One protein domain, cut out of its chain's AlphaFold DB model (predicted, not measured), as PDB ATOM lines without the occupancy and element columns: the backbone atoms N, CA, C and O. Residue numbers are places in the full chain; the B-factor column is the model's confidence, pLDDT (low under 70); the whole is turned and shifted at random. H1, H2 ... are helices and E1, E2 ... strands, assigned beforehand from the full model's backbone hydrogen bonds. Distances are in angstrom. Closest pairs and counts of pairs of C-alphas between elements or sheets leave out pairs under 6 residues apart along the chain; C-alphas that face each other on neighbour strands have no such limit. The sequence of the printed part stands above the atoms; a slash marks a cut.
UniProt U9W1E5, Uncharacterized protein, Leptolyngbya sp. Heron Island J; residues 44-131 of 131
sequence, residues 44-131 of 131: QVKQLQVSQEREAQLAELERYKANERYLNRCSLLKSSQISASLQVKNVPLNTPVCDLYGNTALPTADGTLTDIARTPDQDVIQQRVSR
ATOM      1  N   GLN A  44     -23.928 -14.950 -58.721       49.56
ATOM      2  CA  GLN A  44     -23.553 -14.982 -57.305       49.56
ATOM      3  C   GLN A  44     -24.706 -15.472 -56.425       49.56
ATOM      4  O   GLN A  44     -24.483 -16.329 -55.579       49.56
ATOM      5  N   VAL A  45     -25.948 -15.028 -56.651       55.53
ATOM      6  CA  VAL A  45     -27.123 -15.502 -55.895       55.53
ATOM      7  C   VAL A  45     -27.412 -16.978 -56.180       55.53
ATOM      8  O   VAL A  45     -27.685 -17.728 -55.244       55.53
ATOM      9  N   LYS A  46     -27.281 -17.442 -57.433       51.38
ATOM     10  CA  LYS A  46     -27.369 -18.880 -57.753       51.38
ATOM     11  C   LYS A  46     -26.253 -19.689 -57.094       51.38
ATOM     12  O   LYS A  46     -26.524 -20.766 -56.578       51.38
ATOM     13  N   GLN A  47     -25.018 -19.191 -57.094       50.81
ATOM     14  CA  GLN A  47     -23.908 -19.856 -56.407       50.81
ATOM     15  C   GLN A  47     -24.106 -19.877 -54.888       50.81
ATOM     16  O   GLN A  47     -23.836 -20.904 -54.274       50.81
ATOM     17  N   LEU A  48     -24.642 -18.808 -54.291       55.00
ATOM     18  CA  LEU A  48     -24.999 -18.764 -52.872       55.00
ATOM     19  C   LEU A  48     -26.116 -19.754 -52.532       55.00
ATOM     20  O   LEU A  48     -25.993 -20.460 -51.539       55.00
ATOM     21  N   GLN A  49     -27.167 -19.859 -53.348       57.81
ATOM     22  CA  GLN A  49     -28.239 -20.839 -53.131       57.81
ATOM     23  C   GLN A  49     -27.731 -22.279 -53.273       57.81
ATOM     24  O   GLN A  49     -28.014 -23.108 -52.416       57.81
ATOM     25  N   VAL A  50     -26.902 -22.565 -54.282       59.25
ATOM     26  CA  VAL A  50     -26.263 -23.884 -54.440       59.25
ATOM     27  C   VAL A  50     -25.294 -24.181 -53.286       59.25
ATOM     28  O   VAL A  50     -25.176 -25.331 -52.868       59.25
ATOM     29  N   SER A  51     -24.616 -23.165 -52.741       57.97
ATOM     30  CA  SER A  51     -23.769 -23.303 -51.548       57.97
ATOM     31  C   SER A  51     -24.602 -23.604 -50.304       57.97
ATOM     32  O   SER A  51     -24.278 -24.531 -49.573       57.97
ATOM     33  N   GLN A  52     -25.710 -22.887 -50.099       60.72
ATOM     34  CA  GLN A  52     -26.618 -23.105 -48.971       60.72
ATOM     35  C   GLN A  52     -27.287 -24.480 -49.030       60.72
ATOM     36  O   GLN A  52     -27.365 -25.166 -48.014       60.72
ATOM     37  N   GLU A  53     -27.723 -24.927 -50.209       64.62
ATOM     38  CA  GLU A  53     -28.268 -26.277 -50.388       64.62
ATOM     39  C   GLU A  53     -27.211 -27.354 -50.120       64.62
ATOM     40  O   GLU A  53     -27.510 -28.358 -49.474       64.62
ATOM     41  N   ARG A  54     -25.962 -27.147 -50.556       61.66
ATOM     42  CA  ARG A  54     -24.857 -28.070 -50.252       61.66
ATOM     43  C   ARG A  54     -24.514 -28.101 -48.768       61.66
ATOM     44  O   ARG A  54     -24.288 -29.182 -48.239       61.66
ATOM     45  N   GLU A  55     -24.486 -26.956 -48.099       68.38
ATOM     46  CA  GLU A  55     -24.257 -26.872 -46.654       68.38
ATOM     47  C   GLU A  55     -25.382 -27.552 -45.870       68.38
ATOM     48  O   GLU A  55     -25.108 -28.300 -44.934       68.38
ATOM     49  N   ALA A  56     -26.637 -27.370 -46.287       71.31
ATOM     50  CA  ALA A  56     -27.778 -28.046 -45.683       71.31
ATOM     51  C   ALA A  56     -27.690 -29.572 -45.851       71.31
ATOM     52  O   ALA A  56     -27.861 -30.306 -44.878       71.31
ATOM     53  N   GLN A  57     -27.349 -30.049 -47.053       70.94
ATOM     54  CA  GLN A  57     -27.156 -31.478 -47.326       70.94
ATOM     55  C   GLN A  57     -25.964 -32.064 -46.558       70.94
ATOM     56  O   GLN A  57     -26.050 -33.182 -46.053       70.94
ATOM     57  N   LEU A  58     -24.859 -31.321 -46.432       74.31
ATOM     58  CA  LEU A  58     -23.704 -31.724 -45.623       74.31
ATOM     59  C   LEU A  58     -24.077 -31.823 -44.145       74.31
ATOM     60  O   LEU A  58     -23.796 -32.840 -43.518       74.31
ATOM     61  N   ALA A  59     -24.774 -30.821 -43.611       70.06
ATOM     62  CA  ALA A  59     -25.233 -30.825 -42.227       70.06
ATOM     63  C   ALA A  59     -26.214 -31.979 -41.952       70.06
ATOM     64  O   ALA A  59     -26.164 -32.601 -40.890       70.06
ATOM     65  N   GLU A  60     -27.102 -32.296 -42.896       73.62
ATOM     66  CA  GLU A  60     -28.017 -33.434 -42.788       73.62
ATOM     67  C   GLU A  60     -27.272 -34.776 -42.828       73.62
ATOM     68  O   GLU A  60     -27.514 -35.651 -41.991       73.62
ATOM     69  N   LEU A  61     -26.291 -34.915 -43.723       75.56
ATOM     70  CA  LEU A  61     -25.439 -36.098 -43.809       75.56
ATOM     71  C   LEU A  61     -24.599 -36.296 -42.535       75.56
ATOM     72  O   LEU A  61     -24.458 -37.420 -42.047       75.56
ATOM     73  N   GLU A  62     -24.048 -35.221 -41.975       75.94
ATOM     74  CA  GLU A  62     -23.299 -35.250 -40.716       75.94
ATOM     75  C   GLU A  62     -24.178 -35.688 -39.542       75.94
ATOM     76  O   GLU A  62     -23.756 -36.521 -38.734       75.94
ATOM     77  N   ARG A  63     -25.423 -35.198 -39.483       72.44
ATOM     78  CA  ARG A  63     -26.416 -35.613 -38.481       72.44
ATOM     79  C   ARG A  63     -26.766 -37.089 -38.601       72.44
ATOM     80  O   ARG A  63     -26.801 -37.784 -37.587       72.44
ATOM     81  N   TYR A  64     -26.994 -37.573 -39.820       79.31
ATOM     82  CA  TYR A  64     -27.274 -38.985 -40.065       79.31
ATOM     83  C   TYR A  64     -26.118 -39.866 -39.573       79.31
ATOM     84  O   TYR A  64     -26.329 -40.780 -38.776       79.31
ATOM     85  N   LYS A  65     -24.876 -39.519 -39.934       80.25
ATOM     86  CA  LYS A  65     -23.671 -40.228 -39.473       80.25
ATOM     87  C   LYS A  65     -23.483 -40.172 -37.957       80.25
ATOM     88  O   LYS A  65     -22.971 -41.126 -37.374       80.25
ATOM     89  N   ALA A  66     -23.828 -39.059 -37.310       74.94
ATOM     90  CA  ALA A  66     -23.786 -38.948 -35.851       74.94
ATOM     91  C   ALA A  66     -24.789 -39.912 -35.195       74.94
ATOM     92  O   ALA A  66     -24.438 -40.640 -34.268       74.94
ATOM     93  N   ASN A  67     -26.007 -39.986 -35.737       79.00
ATOM     94  CA  ASN A  67     -27.039 -40.893 -35.246       79.00
ATOM     95  C   ASN A  67     -26.657 -42.366 -35.441       79.00
ATOM     96  O   ASN A  67     -26.759 -43.164 -34.511       79.00
ATOM     97  N   GLU A  68     -26.130 -42.729 -36.613       78.56
ATOM     98  CA  GLU A  68     -25.629 -44.086 -36.853       78.56
ATOM     99  C   GLU A  68     -24.510 -44.466 -35.879       78.56
ATOM    100  O   GLU A  68     -24.536 -45.555 -35.308       78.56
ATOM    101  N   ARG A  69     -23.548 -43.564 -35.636       78.38
ATOM    102  CA  ARG A  69     -22.478 -43.783 -34.647       78.38
ATOM    103  C   ARG A  69     -23.040 -44.051 -33.253       78.38
ATOM    104  O   ARG A  69     -22.528 -44.922 -32.550       78.38
ATOM    105  N   TYR A  70     -24.093 -43.337 -32.866       75.50
ATOM    106  CA  TYR A  70     -24.752 -43.529 -31.582       75.50
ATOM    107  C   TYR A  70     -25.480 -44.883 -31.497       75.50
ATOM    108  O   TYR A  70     -25.300 -45.632 -30.533       75.50
ATOM    109  N   LEU A  71     -26.260 -45.239 -32.524       74.62
ATOM    110  CA  LEU A  71     -26.985 -46.514 -32.597       74.62
ATOM    111  C   LEU A  71     -26.040 -47.725 -32.636       74.62
ATOM    112  O   LEU A  71     -26.325 -48.754 -32.020       74.62
ATOM    113  N   ASN A  72     -24.876 -47.582 -33.272       74.50
ATOM    114  CA  ASN A  72     -23.866 -48.630 -33.434       74.50
ATOM    115  C   ASN A  72     -22.978 -48.863 -32.195       74.50
ATOM    116  O   ASN A  72     -21.854 -49.343 -32.318       74.50
ATOM    117  N   ARG A  73     -23.502 -48.605 -30.988       72.31
ATOM    118  CA  ARG A  73     -22.838 -48.859 -29.693       72.31
ATOM    119  C   ARG A  73     -21.547 -48.060 -29.504       72.31
ATOM    120  O   ARG A  73     -20.472 -48.618 -29.287       72.31
ATOM    121  N   CYS A  74     -21.681 -46.741 -29.524       81.81
ATOM    122  CA  CYS A  74     -20.614 -45.846 -29.097       81.81
ATOM    123  C   CYS A  74     -20.195 -46.074 -27.629       81.81
ATOM    124  O   CYS A  74     -20.988 -46.495 -26.781       81.81
ATOM    125  N   SER A  75     -18.936 -45.766 -27.318       84.31
ATOM    126  CA  SER A  75     -18.426 -45.732 -25.946       84.31
ATOM    127  C   SER A  75     -18.855 -44.431 -25.269       84.31
ATOM    128  O   SER A  75     -18.495 -43.350 -25.729       84.31
ATOM    129  N   LEU A  76     -19.619 -44.528 -24.178       81.88
ATOM    130  CA  LEU A  76     -20.158 -43.360 -23.481       81.88
ATOM    131  C   LEU A  76     -19.116 -42.703 -22.559       81.88
ATOM    132  O   LEU A  76     -18.673 -43.302 -21.575       81.88
ATOM    133  N   LEU A  77     -18.797 -41.439 -22.824       83.12
ATOM    134  CA  LEU A  77     -18.083 -40.549 -21.916       83.12
ATOM    135  C   LEU A  77     -19.018 -40.097 -20.793       83.12
ATOM    136  O   LEU A  77     -19.945 -39.318 -21.000       83.12
ATOM    137  N   LYS A  78     -18.754 -40.581 -19.577       70.75
ATOM    138  CA  LYS A  78     -19.583 -40.276 -18.399       70.75
ATOM    139  C   LYS A  78     -19.333 -38.891 -17.799       70.75
ATOM    140  O   LYS A  78     -20.229 -38.349 -17.167       70.75
ATOM    141  N   SER A  79     -18.123 -38.352 -17.934       69.19
ATOM    142  CA  SER A  79     -17.674 -37.181 -17.161       69.19
ATOM    143  C   SER A  79     -17.308 -35.962 -17.998       69.19
ATOM    144  O   SER A  79     -17.084 -34.894 -17.437       69.19
ATOM    145  N   SER A  80     -17.182 -36.108 -19.316       76.69
ATOM    146  CA  SER A  80     -16.597 -35.068 -20.160       76.69
ATOM    147  C   SER A  80     -17.411 -34.888 -21.426       76.69
ATOM    148  O   SER A  80     -17.699 -35.856 -22.128       76.69
ATOM    149  N   GLN A  81     -17.754 -33.636 -21.714       83.50
ATOM    150  CA  GLN A  81     -18.273 -33.251 -23.014       83.50
ATOM    151  C   GLN A  81     -17.172 -33.431 -24.061       83.50
ATOM    152  O   GLN A  81     -16.019 -33.050 -23.836       83.50
ATOM    153  N   ILE A  82     -17.530 -33.996 -25.208       86.12
ATOM    154  CA  ILE A  82     -16.626 -34.107 -26.347       86.12
ATOM    155  C   ILE A  82     -16.252 -32.701 -26.822       86.12
ATOM    156  O   ILE A  82     -17.107 -31.841 -27.027       86.12
ATOM    157  N   SER A  83     -14.955 -32.478 -27.016       83.75
ATOM    158  CA  SER A  83     -14.409 -31.240 -27.571       83.75
ATOM    159  C   SER A  83     -13.193 -31.546 -28.442       83.75
ATOM    160  O   SER A  83     -12.585 -32.606 -28.302       83.75
ATOM    161  N   ALA A  84     -12.841 -30.618 -29.337       75.12
ATOM    162  CA  ALA A  84     -11.805 -30.805 -30.363       75.12
ATOM    163  C   ALA A  84     -10.404 -31.117 -29.808       75.12
ATOM    164  O   ALA A  84      -9.561 -31.644 -30.524       75.12
ATOM    165  N   SER A  85     -10.160 -30.811 -28.533       79.12
ATOM    166  CA  SER A  85      -8.876 -31.042 -27.864       79.12
ATOM    167  C   SER A  85      -8.953 -32.130 -26.791       79.12
ATOM    168  O   SER A  85      -7.979 -32.351 -26.071       79.12
ATOM    169  N   LEU A  86     -10.109 -32.782 -26.628       83.75
ATOM    170  CA  LEU A  86     -10.259 -33.835 -25.634       83.75
ATOM    171  C   LEU A  86      -9.519 -35.085 -26.117       83.75
ATOM    172  O   LEU A  86      -9.860 -35.662 -27.149       83.75
ATOM    173  N   GLN A  87      -8.532 -35.517 -25.335       87.12
ATOM    174  CA  GLN A  87      -7.887 -36.812 -25.512       87.12
ATOM    175  C   GLN A  87      -8.541 -37.840 -24.599       87.12
ATOM    176  O   GLN A  87      -8.622 -37.657 -23.381       87.12
ATOM    177  N   VAL A  88      -8.979 -38.946 -25.186       82.50
ATOM    178  CA  VAL A  88      -9.538 -40.082 -24.460       82.50
ATOM    179  C   VAL A  88      -8.528 -41.217 -24.414       82.50
ATOM    180  O   VAL A  88      -7.991 -41.654 -25.427       82.50
ATOM    181  N   LYS A  89      -8.271 -41.718 -23.205       79.38
ATOM    182  CA  LYS A  89      -7.452 -42.912 -22.983       79.38
ATOM    183  C   LYS A  89      -8.370 -44.124 -22.846       79.38
ATOM    184  O   LYS A  89      -9.455 -44.008 -22.281       79.38
ATOM    185  N   ASN A  90      -7.913 -45.284 -23.312       76.56
ATOM    186  CA  ASN A  90      -8.614 -46.573 -23.210       76.56
ATOM    187  C   ASN A  90      -9.885 -46.726 -24.071       76.56
ATOM    188  O   ASN A  90     -10.705 -47.596 -23.783       76.56
ATOM    189  N   VAL A  91     -10.046 -45.933 -25.132       77.75
ATOM    190  CA  VAL A  91     -11.052 -46.209 -26.171       77.75
ATOM    191  C   VAL A  91     -10.361 -46.945 -27.320       77.75
ATOM    192  O   VAL A  91      -9.321 -46.471 -27.782       77.75
ATOM    193  N   PRO A  92     -10.883 -48.092 -27.792       79.06
ATOM    194  CA  PRO A  92     -10.309 -48.755 -28.952       79.06
ATOM    195  C   PRO A  92     -10.369 -47.844 -30.181       79.06
ATOM    196  O   PRO A  92     -11.372 -47.173 -30.435       79.06
ATOM    197  N   LEU A  93      -9.294 -47.855 -30.966       74.50
ATOM    198  CA  LEU A  93      -9.223 -47.186 -32.263       74.50
ATOM    199  C   LEU A  93     -10.458 -47.517 -33.118       74.50
ATOM    200  O   LEU A  93     -10.926 -48.656 -33.126       74.50
ATOM    201  N   ASN A  94     -10.983 -46.515 -33.827       74.62
ATOM    202  CA  ASN A  94     -12.194 -46.605 -34.658       74.62
ATOM    203  C   ASN A  94     -13.501 -46.923 -33.908       74.62
ATOM    204  O   ASN A  94     -14.529 -47.138 -34.547       74.62
ATOM    205  N   THR A  95     -13.502 -46.941 -32.572       83.88
ATOM    206  CA  THR A  95     -14.748 -47.051 -31.806       83.88
ATOM    207  C   THR A  95     -15.335 -45.658 -31.605       83.88
ATOM    208  O   THR A  95     -14.680 -44.826 -30.976       83.88
ATOM    209  N   PRO A  96     -16.550 -45.366 -32.103       86.19
ATOM    210  CA  PRO A  96     -17.162 -44.064 -31.898       86.19
ATOM    211  C   PRO A  96     -17.362 -43.794 -30.408       86.19
ATOM    212  O   PRO A  96     -17.769 -44.668 -29.643       86.19
ATOM    213  N   VAL A  97     -17.077 -42.566 -30.000       87.06
ATOM    214  CA  VAL A  97     -17.282 -42.071 -28.639       87.06
ATOM    215  C   VAL A  97     -18.506 -41.176 -28.648       87.06
ATOM    216  O   VAL A  97     -18.686 -40.398 -29.582       87.06
ATOM    217  N   CYS A  98     -19.341 -41.278 -27.622       85.50
ATOM    218  CA  CYS A  98     -20.501 -40.415 -27.432       85.50
ATOM    219  C   CYS A  98     -20.477 -39.779 -26.047       85.50
ATOM    220  O   CYS A  98     -19.974 -40.383 -25.102       85.50
ATOM    221  N   ASP A  99     -21.019 -38.573 -25.914       83.38
ATOM    222  CA  ASP A  99     -21.244 -37.940 -24.614       83.38
ATOM    223  C   ASP A  99     -22.734 -37.857 -24.261       83.38
ATOM    224  O   ASP A  99     -23.623 -38.094 -25.079       83.38
ATOM    225  N   LEU A 100     -23.004 -37.497 -23.005       75.25
ATOM    226  CA  LEU A 100     -24.359 -37.269 -22.488       75.25
ATOM    227  C   LEU A 100     -25.036 -36.023 -23.090       75.25
ATOM    228  O   LEU A 100     -26.225 -35.807 -22.875       75.25
ATOM    229  N   TYR A 101     -24.289 -35.196 -23.821       76.75
ATOM    230  CA  TYR A 101     -24.758 -33.952 -24.429       76.75
ATOM    231  C   TYR A 101     -25.164 -34.140 -25.898       76.75
ATOM    232  O   TYR A 101     -25.577 -33.180 -26.557       76.75
ATOM    233  N   GLY A 102     -25.082 -35.374 -26.402       77.00
ATOM    234  CA  GLY A 102     -25.482 -35.740 -27.753       77.00
ATOM    235  C   GLY A 102     -24.391 -35.588 -28.799       77.00
ATOM    236  O   GLY A 102     -24.693 -35.691 -29.984       77.00
ATOM    237  N   ASN A 103     -23.142 -35.341 -28.420       84.62
ATOM    238  CA  ASN A 103     -22.044 -35.300 -29.375       84.62
ATOM    239  C   ASN A 103     -21.489 -36.702 -29.599       84.62
ATOM    240  O   ASN A 103     -21.473 -37.543 -28.698       84.62
ATOM    241  N   THR A 104     -21.004 -36.931 -30.813       86.44
ATOM    242  CA  THR A 104     -20.268 -38.135 -31.189       86.44
ATOM    243  C   THR A 104     -18.956 -37.749 -31.852       86.44
ATOM    244  O   THR A 104     -18.889 -36.728 -32.532       86.44
ATOM    245  N   ALA A 105     -17.918 -38.553 -31.654       87.56
ATOM    246  CA  ALA A 105     -16.599 -38.346 -32.241       87.56
ATOM    247  C   ALA A 105     -15.923 -39.680 -32.558       87.56
ATOM    248  O   ALA A 105     -16.339 -40.734 -32.069       87.56
ATOM    249  N   LEU A 106     -14.880 -39.631 -33.381       87.56
ATOM    250  CA  LEU A 106     -13.995 -40.762 -33.634       87.56
ATOM    251  C   LEU A 106     -12.632 -40.501 -32.979       87.56
ATOM    252  O   LEU A 106     -12.104 -39.399 -33.111       87.56
ATOM    253  N   PRO A 107     -12.066 -41.476 -32.250       87.69
ATOM    254  CA  PRO A 107     -10.724 -41.358 -31.711       87.69
ATOM    255  C   PRO A 107      -9.688 -41.656 -32.801       87.69
ATOM    256  O   PRO A 107      -9.770 -42.672 -33.498       87.69
ATOM    257  N   THR A 108      -8.686 -40.793 -32.910       86.69
ATOM    258  CA  THR A 108      -7.478 -41.018 -33.710       86.69
ATOM    259  C   THR A 108      -6.511 -41.977 -33.000       86.69
ATOM    260  O   THR A 108      -6.741 -42.401 -31.866       86.69
ATOM    261  N   ALA A 109      -5.398 -42.336 -33.653       85.12
ATOM    262  CA  ALA A 109      -4.400 -43.257 -33.091       85.12
ATOM    263  C   ALA A 109      -3.712 -42.745 -31.818       85.12
ATOM    264  O   ALA A 109      -3.289 -43.540 -30.983       85.12
ATOM    265  N   ASP A 110      -3.634 -41.430 -31.658       85.75
ATOM    266  CA  ASP A 110      -3.152 -40.732 -30.467       85.75
ATOM    267  C   ASP A 110      -4.249 -40.503 -29.408       85.75
ATOM    268  O   ASP A 110      -3.966 -39.978 -28.334       85.75
ATOM    269  N   GLY A 111      -5.492 -40.922 -29.674       83.19
ATOM    270  CA  GLY A 111      -6.626 -40.779 -28.755       83.19
ATOM    271  C   GLY A 111      -7.287 -39.399 -28.773       83.19
ATOM    272  O   GLY A 111      -8.148 -39.134 -27.932       83.19
ATOM    273  N   THR A 112      -6.915 -38.525 -29.709       88.25
ATOM    274  CA  THR A 112      -7.582 -37.237 -29.933       88.25
ATOM    275  C   THR A 112      -8.948 -37.466 -30.584       88.25
ATOM    276  O   THR A 112      -9.106 -38.323 -31.452       88.25
ATOM    277  N   LEU A 113      -9.966 -36.724 -30.149       85.25
ATOM    278  CA  LEU A 113     -11.307 -36.818 -30.721       85.25
ATOM    279  C   LEU A 113     -11.458 -35.919 -31.954       85.25
ATOM    280  O   LEU A 113     -11.343 -34.699 -31.860       85.25
ATOM    281  N   THR A 114     -11.781 -36.526 -33.096       83.75
ATOM    282  CA  THR A 114     -12.071 -35.844 -34.366       83.75
ATOM    283  C   THR A 114     -13.502 -36.113 -34.829       83.75
ATOM    284  O   THR A 114     -14.249 -36.874 -34.206       83.75
ATOM    285  N   ASP A 115     -13.908 -35.461 -35.924       79.31
ATOM    286  CA  ASP A 115     -15.216 -35.662 -36.566       79.31
ATOM    287  C   ASP A 115     -16.394 -35.468 -35.604       79.31
ATOM    288  O   ASP A 115     -17.353 -36.253 -35.599       79.31
ATOM    289  N   ILE A 116     -16.275 -34.436 -34.759       83.44
ATOM    290  CA  ILE A 116     -17.239 -34.099 -33.717       83.44
ATOM    291  C   ILE A 116     -18.532 -33.640 -34.376       83.44
ATOM    292  O   ILE A 116     -18.580 -32.585 -35.002       83.44
ATOM    293  N   ALA A 117     -19.588 -34.426 -34.200       82.31
ATOM    294  CA  ALA A 117     -20.897 -34.143 -34.760       82.31
ATOM    295  C   ALA A 117     -21.981 -34.274 -33.691       82.31
ATOM    296  O   ALA A 117     -21.939 -35.168 -32.839       82.31
ATOM    297  N   ARG A 118     -22.973 -33.385 -33.753       79.75
ATOM    298  CA  ARG A 118     -24.113 -33.393 -32.837       79.75
ATOM    299  C   ARG A 118     -25.204 -34.314 -33.365       79.75
ATOM    300  O   ARG A 118     -25.648 -34.181 -34.502       79.75
ATOM    301  N   THR A 119     -25.677 -35.201 -32.504       70.69
ATOM    302  CA  THR A 119     -26.856 -36.029 -32.741       70.69
ATOM    303  C   THR A 119     -28.083 -35.179 -32.404       70.69
ATOM    304  O   THR A 119     -28.210 -34.729 -31.263       70.69
ATOM    305  N   PRO A 120     -28.960 -34.876 -33.374       58.59
ATOM    306  CA  PRO A 120     -30.095 -33.979 -33.154       58.59
ATOM    307  C   PRO A 120     -31.232 -34.631 -32.356       58.59
ATOM    308  O   PRO A 120     -32.115 -33.923 -31.878       58.59
ATOM    309  N   ASP A 121     -31.217 -35.956 -32.210       58.62
ATOM    310  CA  ASP A 121     -32.313 -36.706 -31.610       58.62
ATOM    311  C   ASP A 121     -32.252 -36.646 -30.073       58.62
ATOM    312  O   ASP A 121     -31.629 -37.474 -29.401       58.62
ATOM    313  N   GLN A 122     -32.848 -35.592 -29.507       48.03
ATOM    314  CA  GLN A 122     -32.914 -35.362 -28.060       48.03
ATOM    315  C   GLN A 122     -33.595 -36.509 -27.304       48.03
ATOM    316  O   GLN A 122     -33.231 -36.766 -26.154       48.03
ATOM    317  N   ASP A 123     -34.518 -37.233 -27.937       53.03
ATOM    318  CA  ASP A 123     -35.242 -38.345 -27.314       53.03
ATOM    319  C   ASP A 123     -34.320 -39.544 -27.061       53.03
ATOM    320  O   ASP A 123     -34.376 -40.184 -26.007       53.03
ATOM    321  N   VAL A 124     -33.386 -39.796 -27.980       52.97
ATOM    322  CA  VAL A 124     -32.360 -40.841 -27.863       52.97
ATOM    323  C   VAL A 124     -31.356 -40.536 -26.737       52.97
ATOM    324  O   VAL A 124     -30.841 -41.454 -26.083       52.97
ATOM    325  N   ILE A 125     -31.100 -39.249 -26.484       53.75
ATOM    326  CA  ILE A 125     -30.237 -38.770 -25.396       53.75
ATOM    327  C   ILE A 125     -30.968 -38.916 -24.054       53.75
ATOM    328  O   ILE A 125     -30.453 -39.544 -23.127       53.75
ATOM    329  N   GLN A 126     -32.201 -38.407 -23.950       48.78
ATOM    330  CA  GLN A 126     -32.958 -38.427 -22.696       48.78
ATOM    331  C   GLN A 126     -33.312 -39.844 -22.231       48.78
ATOM    332  O   GLN A 126     -33.202 -40.125 -21.036       48.78
ATOM    333  N   GLN A 127     -33.654 -40.763 -23.142       50.75
ATOM    334  CA  GLN A 127     -34.009 -42.147 -22.795       50.75
ATOM    335  C   GLN A 127     -32.861 -42.963 -22.177       50.75
ATOM    336  O   GLN A 127     -33.126 -43.977 -21.527       50.75
ATOM    337  N   ARG A 128     -31.595 -42.568 -22.376       51.00
ATOM    338  CA  ARG A 128     -30.432 -43.279 -21.809       51.00
ATOM    339  C   ARG A 128     -29.811 -42.606 -20.592       51.00
ATOM    340  O   ARG A 128     -29.154 -43.302 -19.830       51.00
ATOM    341  N   VAL A 129     -30.031 -41.306 -20.382       52.69
ATOM    342  CA  VAL A 129     -29.662 -40.625 -19.123       52.69
ATOM    343  C   VAL A 129     -30.613 -41.018 -17.984       52.69
ATOM    344  O   VAL A 129     -30.218 -41.031 -16.825       52.69
ATOM    345  N   SER A 130     -31.869 -41.336 -18.314       49.19
ATOM    346  CA  SER A 130     -32.926 -41.654 -17.343       49.19
ATOM    347  C   SER A 130     -33.093 -43.154 -17.029       49.19
ATOM    348  O   SER A 130     -34.001 -43.509 -16.278       49.19
ATOM    349  N   ARG A 131     -32.228 -44.028 -17.565       44.47
ATOM    350  CA  ARG A 131     -32.121 -45.450 -17.187       44.47
ATOM    351  C   ARG A 131     -30.881 -45.692 -16.340       44.47
ATOM    352  O   ARG A 131     -30.987 -46.524 -15.415       44.47
TER     353      ARG A 131
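AT A GLANCE: This is residues 44 to 131 of the 131 residues of an uncharacterized protein of Leptolyngbya sp. Heron Island J (UniProt U9W1E5). A small, twisted sheet of four strands has one long helix, H1, crossing one face with its last part, while the first part of H1, residues 44 to 58, sticks out as a free arm. The long link from E1 to E2 loops past the sheet's other face, and the short helix H2 is set off from the sheet at the end of the chain. The printed part has 88 residues, with two named helices and four named strands in the order H1, E1, E2, E3, E4, H2; the sheet's order is E1, E2, E3, E4, mixed, and the class is mixed, helices and strands. The whole is loose, with a radius of gyration of the C-alphas of 15.0 A, and it spans 48 by 32 by 19 A, only just elongated.

HOW THE PARTS SIT: Begin with the sheet, in which E1, residues 75 to 77, is the parallel neighbour of E2, residues 97 to 99; look there for N 77 and O 98, 2.8 A apart. E2 forms an antiparallel hairpin with E3, residues 103 to 107, where N 97 and O 105 are 2.9 A apart. E3 forms another hairpin with E4, residues 113 to 118, where N 104 and O 117 are 2.8 A apart. E2, E3 and E4 are a meander, each strand the antiparallel neighbour of the one before. H1, residues 44 to 71, is on one face of the sheet, making two layers, helix over sheet, at a height over the sheet of 7.8 A. It lies over E4 and only just over E3, on which 3 of its C-alphas fall, and runs across the strands, at 72 degrees to E4 on the local plane. The closest C-alphas of H1 and E4 are those of Ala 66 and Ala 117, 5.7 A apart. H2, residues 122 to 129, is not on the sheet, and H1 and H2 are apart. Every O i to N i+4 pair is within hydrogen-bond range in H1, and 3 of 4 are in H2.

IN THESE COORDINATES: Find C-alpha 44 at (-23.553, -14.982, -57.305); from there H1 runs 40.2 A to C-alpha 71 at (-26.985, -46.514, -32.597). E1 measures 6.6 A, E2 7.0 A, E3 13.0 A and E4 13.4 A. H2 measures 10.9 A and ends at C-alpha 129, at (-29.662, -40.625, -19.123).

THE WHOLE: The C-alphas farthest apart are those of Gln 44 and Arg 131, 51.1 A. Without residues 44 to 58, the body spans 32 by 28 by 19 A. The printed part has no cut, and the link from E1 to E2, residues 78 to 96, is long. The mean pLDDT of the printed part is 72.9, and residues 44 to 55, 79 and 120 to 131 are under 70.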